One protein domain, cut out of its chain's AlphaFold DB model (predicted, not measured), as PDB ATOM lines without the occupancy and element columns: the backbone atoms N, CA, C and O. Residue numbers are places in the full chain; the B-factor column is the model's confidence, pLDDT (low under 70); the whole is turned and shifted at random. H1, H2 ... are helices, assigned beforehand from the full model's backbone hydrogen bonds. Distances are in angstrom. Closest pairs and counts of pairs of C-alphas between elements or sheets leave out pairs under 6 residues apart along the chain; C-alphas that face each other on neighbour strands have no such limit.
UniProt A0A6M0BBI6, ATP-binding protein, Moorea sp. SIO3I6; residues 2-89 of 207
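Overview. This is residues 2 to 89 of the 207 residues of the protein "ATP-binding protein" of Moorea sp. SIO3I6 (UniProt A0A6M0BBI6). Two helices, H2 and H3, stand near each other at a slant in a loose body of long loops, and residues 2 to 10, of which 4 to 10 belong to the short helix H1, stick out from one end. Residues 58 to 72 make a long loop that folds back from the far end of H2 to the start of H3, while residues 11 to 40 wander from H1 to H2. The printed part has 88 residues, with three named helices in the order H1, H2, H3 and no named strand; the class is all helix, though under half of the residues, 36 of 88, are in named elements. The whole is loose, with a radius of gyration of the C-alphas of 16.3 A and spans of 56 by 27 by 24 A.

Arrangement. H1, residues 4 to 10, is apart from both H2, residues 41 to 57, and H3, residues 73 to 84. Residues 2 to 10 stand free. H2 and H3 are close but not clearly touching, with 2 pairs of C-alphas within 8 A. Their closest C-alphas, those of Ile 44 and Leu 80, are 6.7 A apart. The two run the same way at a steep tilt of 51 degrees. In H1, H2 and H3 every O i to N i+4 pair is within hydrogen-bond range.

Along the chain. H1 begins at C-alpha 4, (-36.768, 21.140, 46.328), and is 10.0 A long from first to last C-alpha. H2 begins at C-alpha 41, (-19.573, 16.006, 20.080), and is 24.6 A long. H3, 16.3 A long, ends at C-alpha 84, (-17.985, 2.914, 22.426).

Size, cuts and confidence. The two C-alphas farthest apart, those of Thr 3 and Asp 57, are 56.3 A apart. Without residues 2 to 10 the body spans 45 by 27 by 22 A. The links H1 to H2 and H2 to H3 are long, with 30 and 15 residues. The printed part has no cut. The mean pLDDT of the printed part is 78.3; residue 2, residues 7 to 23 and residues 28 to 35 are under 70.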
ATOM      1  N   ALA A   2     -40.492  15.421  49.831       56.81
ATOM      2  CA  ALA A   2     -39.310  16.247  50.076       56.81
ATOM      3  C   ALA A   2     -39.409  17.553  49.273       56.81
ATOM      4  O   ALA A   2     -39.829  17.546  48.113       56.81
ATOM      5  N   THR A   3     -39.060  18.669  49.899       78.69
ATOM      6  CA  THR A   3     -39.016  19.981  49.248       78.69
ATOM      7  C   THR A   3     -37.803  20.078  48.316       78.69
ATOM      8  O   THR A   3     -36.790  19.411  48.517       78.69
ATOM      9  N   ILE A   4     -37.869  20.939  47.293       70.88
ATOM     10  CA  ILE A   4     -36.768  21.140  46.328       70.88
ATOM     11  C   ILE A   4     -35.442  21.469  47.039       70.88
ATOM     12  O   ILE A   4     -34.389  20.988  46.635       70.88
ATOM     13  N   GLN A   5     -35.483  22.235  48.133       71.75
ATOM     14  CA  GLN A   5     -34.288  22.573  48.911       71.75
ATOM     15  C   GLN A   5     -33.678  21.366  49.640       71.75
ATOM     16  O   GLN A   5     -32.457  21.284  49.761       71.75
ATOM     17  N   GLU A   6     -34.500  20.427  50.109       72.38
ATOM     18  CA  GLU A   6     -34.031  19.185  50.734       72.38
ATOM     19  C   GLU A   6     -33.416  18.244  49.693       72.38
ATOM     20  O   GLU A   6     -32.375  17.649  49.953       72.38
ATOM     21  N   ILE A   7     -33.990  18.188  48.487       65.81
ATOM     22  CA  ILE A   7     -33.449  17.417  47.356       65.81
ATOM     23  C   ILE A   7     -32.089  17.982  46.907       65.81
ATOM     24  O   ILE A   7     -31.149  17.221  46.689       65.81
ATOM     25  N   ILE A   8     -31.945  19.311  46.830       66.00
ATOM     26  CA  ILE A   8     -30.678  19.966  46.450       66.00
ATOM     27  C   ILE A   8     -29.569  19.701  47.480       66.00
ATOM     28  O   ILE A   8     -28.420  19.519  47.095       66.00
ATOM     29  N   LYS A   9     -29.893  19.642  48.779       65.38
ATOM     30  CA  LYS A   9     -28.912  19.364  49.847       65.38
ATOM     31  C   LYS A   9     -28.510  17.890  49.956       65.38
ATOM     32  O   LYS A   9     -27.492  17.597  50.574       65.38
ATOM     33  N   GLN A  10     -29.307  16.978  49.402       59.78
ATOM     34  CA  GLN A  10     -28.990  15.546  49.342       59.78
ATOM     35  C   GLN A  10     -28.117  15.186  48.133       59.78
ATOM     36  O   GLN A  10     -27.450  14.154  48.149       59.78
ATOM     37  N   ALA A  11     -28.112  16.020  47.090       57.97
ATOM     38  CA  ALA A  11     -27.260  15.828  45.928       57.97
ATOM     39  C   ALA A  11     -25.813  16.252  46.236       57.97
ATOM     40  O   ALA A  11     -25.572  17.306  46.826       57.97
ATOM     41  N   LEU A  12     -24.843  15.436  45.811       57.31
ATOM     42  CA  LEU A  12     -23.421  15.790  45.845       57.31
ATOM     43  C   LEU A  12     -23.209  17.135  45.139       57.31
ATOM     44  O   LEU A  12     -23.700  17.330  44.026       57.31
ATOM     45  N   ASN A  13     -22.479  18.053  45.780       61.03
ATOM     46  CA  ASN A  13     -22.207  19.373  45.218       61.03
ATOM     47  C   ASN A  13     -21.451  19.225  43.880       61.03
ATOM     48  O   ASN A  13     -20.310  18.751  43.884       61.03
ATOM     49  N   PRO A  14     -22.043  19.650  42.746       54.75
ATOM     50  CA  PRO A  14     -21.429  19.534  41.427       54.75
ATOM     51  C   PRO A  14     -20.353  20.600  41.163       54.75
ATOM     52  O   PRO A  14     -19.836  20.682  40.058       54.75
ATOM     53  N   PHE A  15     -20.025  21.441  42.144       58.72
ATOM     54  CA  PHE A  15     -18.961  22.443  42.062       58.72
ATOM     55  C   PHE A  15     -17.880  22.237  43.126       58.72
ATOM     56  O   PHE A  15     -16.993  23.077  43.257       58.72
ATOM     57  N   ASP A  16     -17.959  21.154  43.903       58.84
ATOM     58  CA  ASP A  16     -16.927  20.822  44.878       58.84
ATOM     59  C   ASP A  16     -15.718  20.197  44.150       58.84
ATOM     60  O   ASP A  16     -15.843  19.131  43.544       58.84
ATOM     61  N   PRO A  17     -14.528  20.826  44.182       54.28
ATOM     62  CA  PRO A  17     -13.332  20.289  43.536       54.28
ATOM     63  C   PRO A  17     -12.921  18.913  44.079       54.28
ATOM     64  O   PRO A  17     -12.248  18.161  43.376       54.28
ATOM     65  N   VAL A  18     -13.322  18.577  45.311       52.53
ATOM     66  CA  VAL A  18     -13.028  17.292  45.961       52.53
ATOM     67  C   VAL A  18     -13.908  16.170  45.397       52.53
ATOM     68  O   VAL A  18     -13.451  15.034  45.294       52.53
ATOM     69  N   THR A  19     -15.140  16.473  44.961       50.41
ATOM     70  CA  THR A  19     -16.017  15.518  44.250       50.41
ATOM     71  C   THR A  19     -15.726  15.471  42.746       50.41
ATOM     72  O   THR A  19     -16.037  14.478  42.091       50.41
ATOM     73  N   PHE A  20     -15.083  16.513  42.204       51.25
ATOM     74  CA  PHE A  20     -14.577  16.617  40.831       51.25
ATOM     75  C   PHE A  20     -13.170  16.039  40.643       51.25
ATOM     76  O   PHE A  20     -12.477  16.406  39.687       51.25
ATOM     77  N   ALA A  21     -12.731  15.146  41.535       46.03
ATOM     78  CA  ALA A  21     -11.478  14.434  41.363       46.03
ATOM     79  C   ALA A  21     -11.480  13.778  39.976       46.03
ATOM     80  O   ALA A  21     -12.261  12.880  39.680       46.03
ATOM     81  N   THR A  22     -10.637  14.298  39.088       52.34
ATOM     82  CA  THR A  22     -10.392  13.762  37.756       52.34
ATOM     83  C   THR A  22      -9.688  12.425  37.926       52.34
ATOM     84  O   THR A  22      -8.459  12.357  37.911       52.34
ATOM     85  N   GLY A  23     -10.475  11.389  38.184       62.16
ATOM     86  CA  GLY A  23     -10.012  10.040  38.426       62.16
ATOM     87  C   GLY A  23      -9.994   9.199  37.161       62.16
ATOM     88  O   GLY A  23     -10.496   9.578  36.097       62.16
ATOM     89  N   ASN A  24      -9.389   8.024  37.304       71.62
ATOM     90  CA  ASN A  24      -9.545   6.904  36.392       71.62
ATOM     91  C   ASN A  24     -11.032   6.753  36.012       71.62
ATOM     92  O   ASN A  24     -11.886   6.617  36.886       71.62
ATOM     93  N   PHE A  25     -11.360   6.737  34.713       75.19
ATOM     94  CA  PHE A  25     -12.751   6.636  34.245       75.19
ATOM     95  C   PHE A  25     -13.447   5.310  34.631       75.19
ATOM     96  O   PHE A  25     -14.625   5.102  34.318       75.19
ATOM     97  N   TRP A  26     -12.716   4.375  35.247       77.06
ATOM     98  CA  TRP A  26     -13.252   3.175  35.890       77.06
ATOM     99  C   TRP A  26     -13.761   3.393  37.316       77.06
ATOM    100  O   TRP A  26     -14.612   2.625  37.751       77.06
ATOM    101  N   GLU A  27     -13.230   4.376  38.037       70.00
ATOM    102  CA  GLU A  27     -13.463   4.576  39.476       70.00
ATOM    103  C   GLU A  27     -14.465   5.684  39.764       70.00
ATOM    104  O   GLU A  27     -15.016   5.741  40.858       70.00
ATOM    105  N   ASP A  28     -14.723   6.542  38.780       66.31
ATOM    106  CA  ASP A  28     -15.680   7.622  38.928       66.31
ATOM    107  C   ASP A  28     -17.119   7.088  38.890       66.31
ATOM    108  O   ASP A  28     -17.571   6.653  37.822       66.31
ATOM    109  N   PRO A  29     -17.860   7.136  40.016       58.25
ATOM    110  CA  PRO A  29     -19.256   6.746  40.025       58.25
ATOM    111  C   PRO A  29     -20.047   7.643  39.074       58.25
ATOM    112  O   PRO A  29     -19.835   8.858  38.985       58.25
ATOM    113  N   ASP A  30     -20.981   7.033  38.351       57.16
ATOM    114  CA  ASP A  30     -21.951   7.766  37.557       57.16
ATOM    115  C   ASP A  30     -22.901   8.513  38.488       57.16
ATOM    116  O   ASP A  30     -23.971   8.033  38.850       57.16
ATOM    117  N   ASN A  31     -22.505   9.720  38.882       51.16
ATOM    118  CA  ASN A  31     -23.255  10.569  39.806       51.16
ATOM    119  C   ASN A  31     -24.525  11.171  39.174       51.16
ATOM    120  O   ASN A  31     -24.925  12.280  39.516       51.16
ATOM    121  N   GLY A  32     -25.144  10.494  38.200       49.72
ATOM    122  CA  GLY A  32     -26.345  10.977  37.518       49.72
ATOM    123  C   GLY A  32     -26.152  12.321  36.809       49.72
ATOM    124  O   GLY A  32     -27.136  12.991  36.500       49.72
ATOM    125  N   ALA A  33     -24.903  12.736  36.557       53.97
ATOM    126  CA  ALA A  33     -24.612  13.984  35.873       53.97
ATOM    127  C   ALA A  33     -25.269  13.947  34.489       53.97
ATOM    128  O   ALA A  33     -25.011  13.046  33.685       53.97
ATOM    129  N   VAL A  34     -26.145  14.918  34.230       55.38
ATOM    130  CA  VAL A  34     -26.876  15.045  32.968       55.38
ATOM    131  C   VAL A  34     -25.867  15.038  31.821       55.38
ATOM    132  O   VAL A  34     -25.059  15.954  31.673       55.38
ATOM    133  N   ASN A  35     -25.881  13.975  31.015       64.19
ATOM    134  CA  ASN A  35     -24.997  13.854  29.864       64.19
ATOM    135  C   ASN A  35     -25.494  14.794  28.759       64.19
ATOM    136  O   ASN A  35     -26.412  14.463  28.003       64.19
ATOM    137  N   VAL A  36     -24.921  15.997  28.691       73.25
ATOM    138  CA  VAL A  36     -25.258  16.978  27.659       73.25
ATOM    139  C   VAL A  36     -24.590  16.551  26.354       73.25
ATOM    140  O   VAL A  36     -23.397  16.765  26.140       73.25
ATOM    141  N   LYS A  37     -25.381  15.948  25.458       76.31
ATOM    142  CA  LYS A  37     -24.884  15.312  24.226       76.31
ATOM    143  C   LYS A  37     -24.035  16.236  23.344       76.31
ATOM    144  O   LYS A  37     -23.118  15.740  22.698       76.31
ATOM    145  N   SER A  38     -24.283  17.545  23.336       81.50
ATOM    146  CA  SER A  38     -23.551  18.505  22.495       81.50
ATOM    147  C   SER A  38     -22.095  18.745  22.920       81.50
ATOM    148  O   SER A  38     -21.271  19.075  22.070       81.50
ATOM    149  N   ILE A  39     -21.743  18.558  24.196       83.19
ATOM    150  CA  ILE A  39     -20.406  18.891  24.718       83.19
ATOM    151  C   ILE A  39     -19.352  17.917  24.171       83.19
ATOM    152  O   ILE A  39     -19.421  16.728  24.441       83.19
ATOM    153  N   HIS A  40     -18.343  18.404  23.453       88.88
ATOM    154  CA  HIS A  40     -17.320  17.582  22.785       88.88
ATOM    155  C   HIS A  40     -17.830  16.640  21.675       88.88
ATOM    156  O   HIS A  40     -17.178  15.650  21.334       88.88
ATOM    157  N   GLN A  41     -19.015  16.893  21.108       90.38
ATOM    158  CA  GLN A  41     -19.573  16.006  20.080       90.38
ATOM    159  C   GLN A  41     -18.697  15.949  18.817       90.38
ATOM    160  O   GLN A  41     -18.619  14.907  18.168       90.38
ATOM    161  N   HIS A  42     -18.024  17.051  18.486       92.81
ATOM    162  CA  HIS A  42     -17.088  17.109  17.369       92.81
ATOM    163  C   HIS A  42     -15.900  16.153  17.582       92.81
ATOM    164  O   HIS A  42     -15.620  15.324  16.716       92.81
ATOM    165  N   GLU A  43     -15.270  16.190  18.757       93.62
ATOM    166  CA  GLU A  43     -14.125  15.338  19.104       93.62
ATOM    167  C   GLU A  43     -14.532  13.861  19.155       93.62
ATOM    168  O   GLU A  43     -13.820  12.999  18.642       93.62
ATOM    169  N   ILE A  44     -15.713  13.568  19.708       93.38
ATOM    170  CA  ILE A  44     -16.292  12.219  19.705       93.38
ATOM    171  C   ILE A  44     -16.416  11.696  18.273       93.38
ATOM    172  O   ILE A  44     -15.937  10.602  17.985       93.38
ATOM    173  N   ASN A  45     -16.997  12.482  17.361       94.00
ATOM    174  CA  ASN A  45     -17.175  12.068  15.970       94.00
ATOM    175  C   ASN A  45     -15.831  11.770  15.286       94.00
ATOM    176  O   ASN A  45     -15.709  10.770  14.575       94.00
ATOM    177  N   GLN A  46     -14.806  12.596  15.526       95.56
ATOM    178  CA  GLN A  46     -13.464  12.374  14.981       95.56
ATOM    179  C   GLN A  46     -12.827  11.082  15.514       95.56
ATOM    180  O   GLN A  46     -12.252  10.303  14.746       95.56
ATOM    181  N   ILE A  47     -12.961  10.814  16.815       95.56
ATOM    182  CA  ILE A  47     -12.423   9.603  17.447       95.56
ATOM    183  C   ILE A  47     -13.167   8.360  16.946       95.56
ATOM    184  O   ILE A  47     -12.523   7.378  16.583       95.56
ATOM    185  N   THR A  48     -14.497   8.406  16.831       95.06
ATOM    186  CA  THR A  48     -15.301   7.311  16.265       95.06
ATOM    187  C   THR A  48     -14.943   7.031  14.804       95.06
ATOM    188  O   THR A  48     -14.822   5.870  14.407       95.06
ATOM    189  N   SER A  49     -14.709   8.071  13.998       95.12
ATOM    190  CA  SER A  49     -14.237   7.903  12.618       95.12
ATOM    191  C   SER A  49     -12.848   7.264  12.571       95.12
ATOM    192  O   SER A  49     -12.594   6.395  11.739       95.12
ATOM    193  N   THR A  50     -11.952   7.659  13.478       95.75
ATOM    194  CA  THR A  50     -10.610   7.070  13.573       95.75
ATOM    195  C   THR A  50     -10.682   5.600  13.984       95.75
ATOM    196  O   THR A  50     -10.014   4.766  13.378       95.75
ATOM    197  N   LEU A  51     -11.536   5.258  14.953       94.44
ATOM    198  CA  LEU A  51     -11.777   3.874  15.366       94.44
ATOM    199  C   LEU A  51     -12.338   3.031  14.212       94.44
ATOM    200  O   LEU A  51     -11.905   1.899  14.005       94.44
ATOM    201  N   SER A  52     -13.246   3.600  13.417       94.31
ATOM    202  CA  SER A  52     -13.787   2.934  12.228       94.31
ATOM    203  C   SER A  52     -12.687   2.618  11.208       94.31
ATOM    204  O   SER A  52     -12.671   1.521  10.655       94.31
ATOM    205  N   ALA A  53     -11.732   3.532  11.003       95.25
ATOM    206  CA  ALA A  53     -10.582   3.294  10.130       95.25
ATOM    207  C   ALA A  53      -9.664   2.178  10.665       95.25
ATOM    208  O   ALA A  53      -9.258   1.313   9.894       95.25
ATOM    209  N   VAL A  54      -9.406   2.144  11.980       94.56
ATOM    210  CA  VAL A  54      -8.648   1.054  12.630       94.56
ATOM    211  C   VAL A  54      -9.332  -0.297  12.421       94.56
ATOM    212  O   VAL A  54      -8.663  -1.296  12.177       94.56
ATOM    213  N   ASN A  55     -10.663  -0.350  12.491       91.44
ATOM    214  CA  ASN A  55     -11.402  -1.591  12.267       91.44
ATOM    215  C   ASN A  55     -11.334  -2.071  10.804       91.44
ATOM    216  O   ASN A  55     -11.436  -3.266  10.548       91.44
ATOM    217  N   GLN A  56     -11.159  -1.155   9.847       93.94
ATOM    218  CA  GLN A  56     -11.054  -1.484   8.421       93.94
ATOM    219  C   GLN A  56      -9.657  -1.963   8.025       93.94
ATOM    220  O   GLN A  56      -9.536  -2.892   7.229       93.94
ATOM    221  N   ASP A  57      -8.606  -1.314   8.532       95.69
ATOM    222  CA  ASP A  57      -7.231  -1.569   8.091       95.69
ATOM    223  C   ASP A  57      -6.353  -2.298   9.116       95.69
ATOM    224  O   ASP A  57      -5.220  -2.666   8.798       95.69
ATOM    225  N   HIS A  58      -6.868  -2.511  10.329       89.31
ATOM    226  CA  HIS A  58      -6.191  -3.157  11.454       89.31
ATOM    227  C   HIS A  58      -4.844  -2.524  11.829       89.31
ATOM    228  O   HIS A  58      -3.976  -3.182  12.408       89.31
ATOM    229  N   ARG A  59      -4.646  -1.236  11.527       92.88
ATOM    230  CA  ARG A  59      -3.423  -0.504  11.868       92.88
ATOM    231  C   ARG A  59      -3.650   0.379  13.098       92.88
ATOM    232  O   ARG A  59      -4.633   1.120  13.144       92.88
ATOM    233  N   PRO A  60      -2.734   0.382  14.081       93.88
ATOM    234  CA  PRO A  60      -2.880   1.209  15.274       93.88
ATOM    235  C   PRO A  60      -2.860   2.704  14.927       93.88
ATOM    236  O   PRO A  60      -2.227   3.127  13.958       93.88
ATOM    237  N   ARG A  61      -3.565   3.513  15.724       94.44
ATOM    238  CA  ARG A  61      -3.603   4.978  15.618       94.44
ATOM    239  C   ARG A  61      -3.376   5.606  16.987       94.44
ATOM    240  O   ARG A  61      -3.762   5.038  18.004       94.44
ATOM    241  N   THR A  62      -2.796   6.799  16.991       95.62
ATOM    242  CA  THR A  62      -2.578   7.601  18.197       95.62
ATOM    243  C   THR A  62      -3.310   8.925  18.047       95.62
ATOM    244  O   THR A  62      -3.192   9.582  17.015       95.62
ATOM    245  N   ILE A  63      -4.063   9.309  19.077       93.88
ATOM    246  CA  ILE A  63      -4.792  10.578  19.142       93.88
ATOM    247  C   ILE A  63      -4.283  11.336  20.366       93.88
ATOM    248  O   ILE A  63      -4.249  10.785  21.465       93.88
ATOM    249  N   LEU A  64      -3.896  12.596  20.174       93.31
ATOM    250  CA  LEU A  64      -3.495  13.493  21.254       93.31
ATOM    251  C   LEU A  64      -4.664  14.412  21.617       93.31
ATOM    252  O   LEU A  64      -5.120  15.195  20.787       93.31
ATOM    253  N   LEU A  65      -5.126  14.340  22.866       89.88
ATOM    254  CA  LEU A  65      -6.140  15.248  23.403       89.88
ATOM    255  C   LEU A  65      -5.461  16.448  24.072       89.88
ATOM    256  O   LEU A  65      -5.044  16.370  25.229       89.88
ATOM    257  N   ALA A  66      -5.350  17.559  23.345       89.31
ATOM    258  CA  ALA A  66      -4.806  18.813  23.859       89.31
ATOM    259  C   ALA A  66      -5.918  19.734  24.391       89.31
ATOM    260  O   ALA A  66      -7.015  19.785  23.842       89.31
ATOM    261  N   GLY A  67      -5.632  20.469  25.466       86.75
ATOM    262  CA  GLY A  67      -6.536  21.478  26.021       86.75
ATOM    263  C   GLY A  67      -6.148  21.879  27.439       86.75
ATOM    264  O   GLY A  67      -5.428  21.142  28.118       86.75
ATOM    265  N   ASP A  68      -6.669  23.008  27.903       85.06
ATOM    266  CA  ASP A  68      -6.344  23.571  29.215       85.06
ATOM    267  C   ASP A  68      -6.836  22.708  30.382       85.06
ATOM    268  O   ASP A  68      -7.717  21.849  30.247       85.06
ATOM    269  N   SER A  69      -6.261  22.906  31.568       79.00
ATOM    270  CA  SER A  69      -6.794  22.278  32.781       79.00
ATOM    271  C   SER A  69      -8.263  22.673  32.977       79.00
ATOM    272  O   SER A  69      -8.642  23.814  32.735       79.00
ATOM    273  N   GLY A  70      -9.113  21.717  33.358       76.50
ATOM    274  CA  GLY A  70     -10.556  21.950  33.496       76.50
ATOM    275  C   GLY A  70     -11.354  21.968  32.185       76.50
ATOM    276  O   GLY A  70     -12.574  22.055  32.235       76.50
ATOM    277  N   SER A  71     -10.728  21.783  31.015       81.81
ATOM    278  CA  SER A  71     -11.421  21.789  29.710       81.81
ATOM    279  C   SER A  71     -12.341  20.582  29.440       81.81
ATOM    280  O   SER A  71     -12.779  20.393  28.309       81.81
ATOM    281  N   GLY A  72     -12.575  19.709  30.424       81.69
ATOM    282  CA  GLY A  72     -13.449  18.541  30.270       81.69
ATOM    283  C   GLY A  72     -12.817  17.302  29.623       81.69
ATOM    284  O   GLY A  72     -13.539  16.375  29.277       81.69
ATOM    285  N   LYS A  73     -11.484  17.201  29.496       86.50
ATOM    286  CA  LYS A  73     -10.821  16.014  28.895       86.50
ATOM    287  C   LYS A  73     -11.222  14.688  29.556       86.50
ATOM    288  O   LYS A  73     -11.591  13.743  28.865       86.50
ATOM    289  N   SER A  74     -11.212  14.618  30.888       82.00
ATOM    290  CA  SER A  74     -11.638  13.409  31.611       82.00
ATOM    291  C   SER A  74     -13.127  13.112  31.402       82.00
ATOM    292  O   SER A  74     -13.523  11.954  31.311       82.00
ATOM    293  N   TYR A  75     -13.952  14.154  31.249       83.44
ATOM    294  CA  TYR A  75     -15.364  14.007  30.900       83.44
ATOM    295  C   TYR A  75     -15.546  13.441  29.482       83.44
ATOM    296  O   TYR A  75     -16.325  12.505  29.297       83.44
ATOM    297  N   LEU A  76     -14.775  13.921  28.501       87.62
ATOM    298  CA  LEU A  76     -14.733  13.351  27.152       87.62
ATOM    299  C   LEU A  76     -14.353  11.860  27.180       87.62
ATOM    300  O   LEU A  76     -15.040  11.056  26.556       87.62
ATOM    301  N   LEU A  77     -13.326  11.466  27.941       88.88
ATOM    302  CA  LEU A  77     -12.924  10.055  28.062       88.88
ATOM    303  C   LEU A  77     -14.046   9.170  28.630       88.88
ATOM    304  O   LEU A  77     -14.312   8.098  28.085       88.88
ATOM    305  N   LYS A  78     -14.765   9.636  29.662       84.56
ATOM    306  CA  LYS A  78     -15.950   8.933  30.189       84.56
ATOM    307  C   LYS A  78     -17.032   8.777  29.124       84.56
ATOM    308  O   LYS A  78     -17.598   7.694  28.972       84.56
ATOM    309  N   ARG A  79     -17.314   9.842  28.366       86.88
ATOM    310  CA  ARG A  79     -18.297   9.805  27.274       86.88
ATOM    311  C   ARG A  79     -17.907   8.806  26.187       86.88
ATOM    312  O   ARG A  79     -18.768   8.047  25.750       86.88
ATOM    313  N   LEU A  80     -16.636   8.790  25.788       90.25
ATOM    314  CA  LEU A  80     -16.111   7.854  24.794       90.25
ATOM    315  C   LEU A  80     -16.280   6.412  25.258       90.25
ATOM    316  O   LEU A  80     -16.872   5.628  24.524       90.25
ATOM    317  N   LYS A  81     -15.857   6.088  26.488       89.38
ATOM    318  CA  LYS A  81     -16.067   4.757  27.078       89.38
ATOM    319  C   LYS A  81     -17.537   4.344  26.983       89.38
ATOM    320  O   LYS A  81     -17.847   3.304  26.419       89.38
ATOM    321  N   LYS A  82     -18.463   5.184  27.455       86.00
ATOM    322  CA  LYS A  82     -19.901   4.868  27.423       86.00
ATOM    323  C   LYS A  82     -20.442   4.618  26.018       86.00
ATOM    324  O   LYS A  82     -21.185   3.670  25.805       86.00
ATOM    325  N   GLN A  83     -20.091   5.475  25.062       88.31
ATOM    326  CA  GLN A  83     -20.624   5.388  23.699       88.31
ATOM    327  C   GLN A  83     -20.003   4.254  22.879       88.31
ATOM    328  O   GLN A  83     -20.633   3.758  21.946       88.31
ATOM    329  N   LEU A  84     -18.776   3.856  23.211       89.81
ATOM    330  CA  LEU A  84     -17.985   2.914  22.426       89.81
ATOM    331  C   LEU A  84     -17.735   1.581  23.151       89.81
ATOM    332  O   LEU A  84     -17.092   0.717  22.568       89.81
ATOM    333  N   ASN A  85     -18.273   1.370  24.359       85.88
ATOM    334  CA  ASN A  85     -18.151   0.122  25.136       85.88
ATOM    335  C   ASN A  85     -18.525  -1.137  24.336       85.88
ATOM    336  O   ASN A  85     -17.939  -2.192  24.535       85.88
ATOM    337  N   GLN A  86     -19.491  -1.026  23.422       85.06
ATOM    338  CA  GLN A  86     -19.943  -2.138  22.577       85.06
ATOM    339  C   GLN A  86     -19.070  -2.351  21.325       85.06
ATOM    340  O   GLN A  86     -19.250  -3.316  20.590       85.06
ATOM    341  N   GLN A  87     -18.147  -1.429  21.043       87.25
ATOM    342  CA  GLN A  87     -17.301  -1.429  19.843       87.25
ATOM    343  C   GLN A  87     -15.819  -1.643  20.163       87.25
ATOM    344  O   GLN A  87     -15.051  -2.012  19.275       87.25
ATOM    345  N   ALA A  88     -15.399  -1.383  21.401       90.38
ATOM    346  CA  ALA A  88     -14.006  -1.433  21.809       90.38
ATOM    347  C   ALA A  88     -13.859  -1.795  23.290       90.38
ATOM    348  O   ALA A  88     -14.738  -1.532  24.106       90.38
ATOM    349  N   PHE A  89     -12.686  -2.331  23.622       92.06
ATOM    350  CA  PHE A  89     -12.235  -2.499  24.997       92.06
ATOM    351  C   PHE A  89     -11.361  -1.314  25.412       92.06
ATOM    352  O   PHE A  89     -10.616  -0.755  24.603       92.06
TER     353      PHE A  89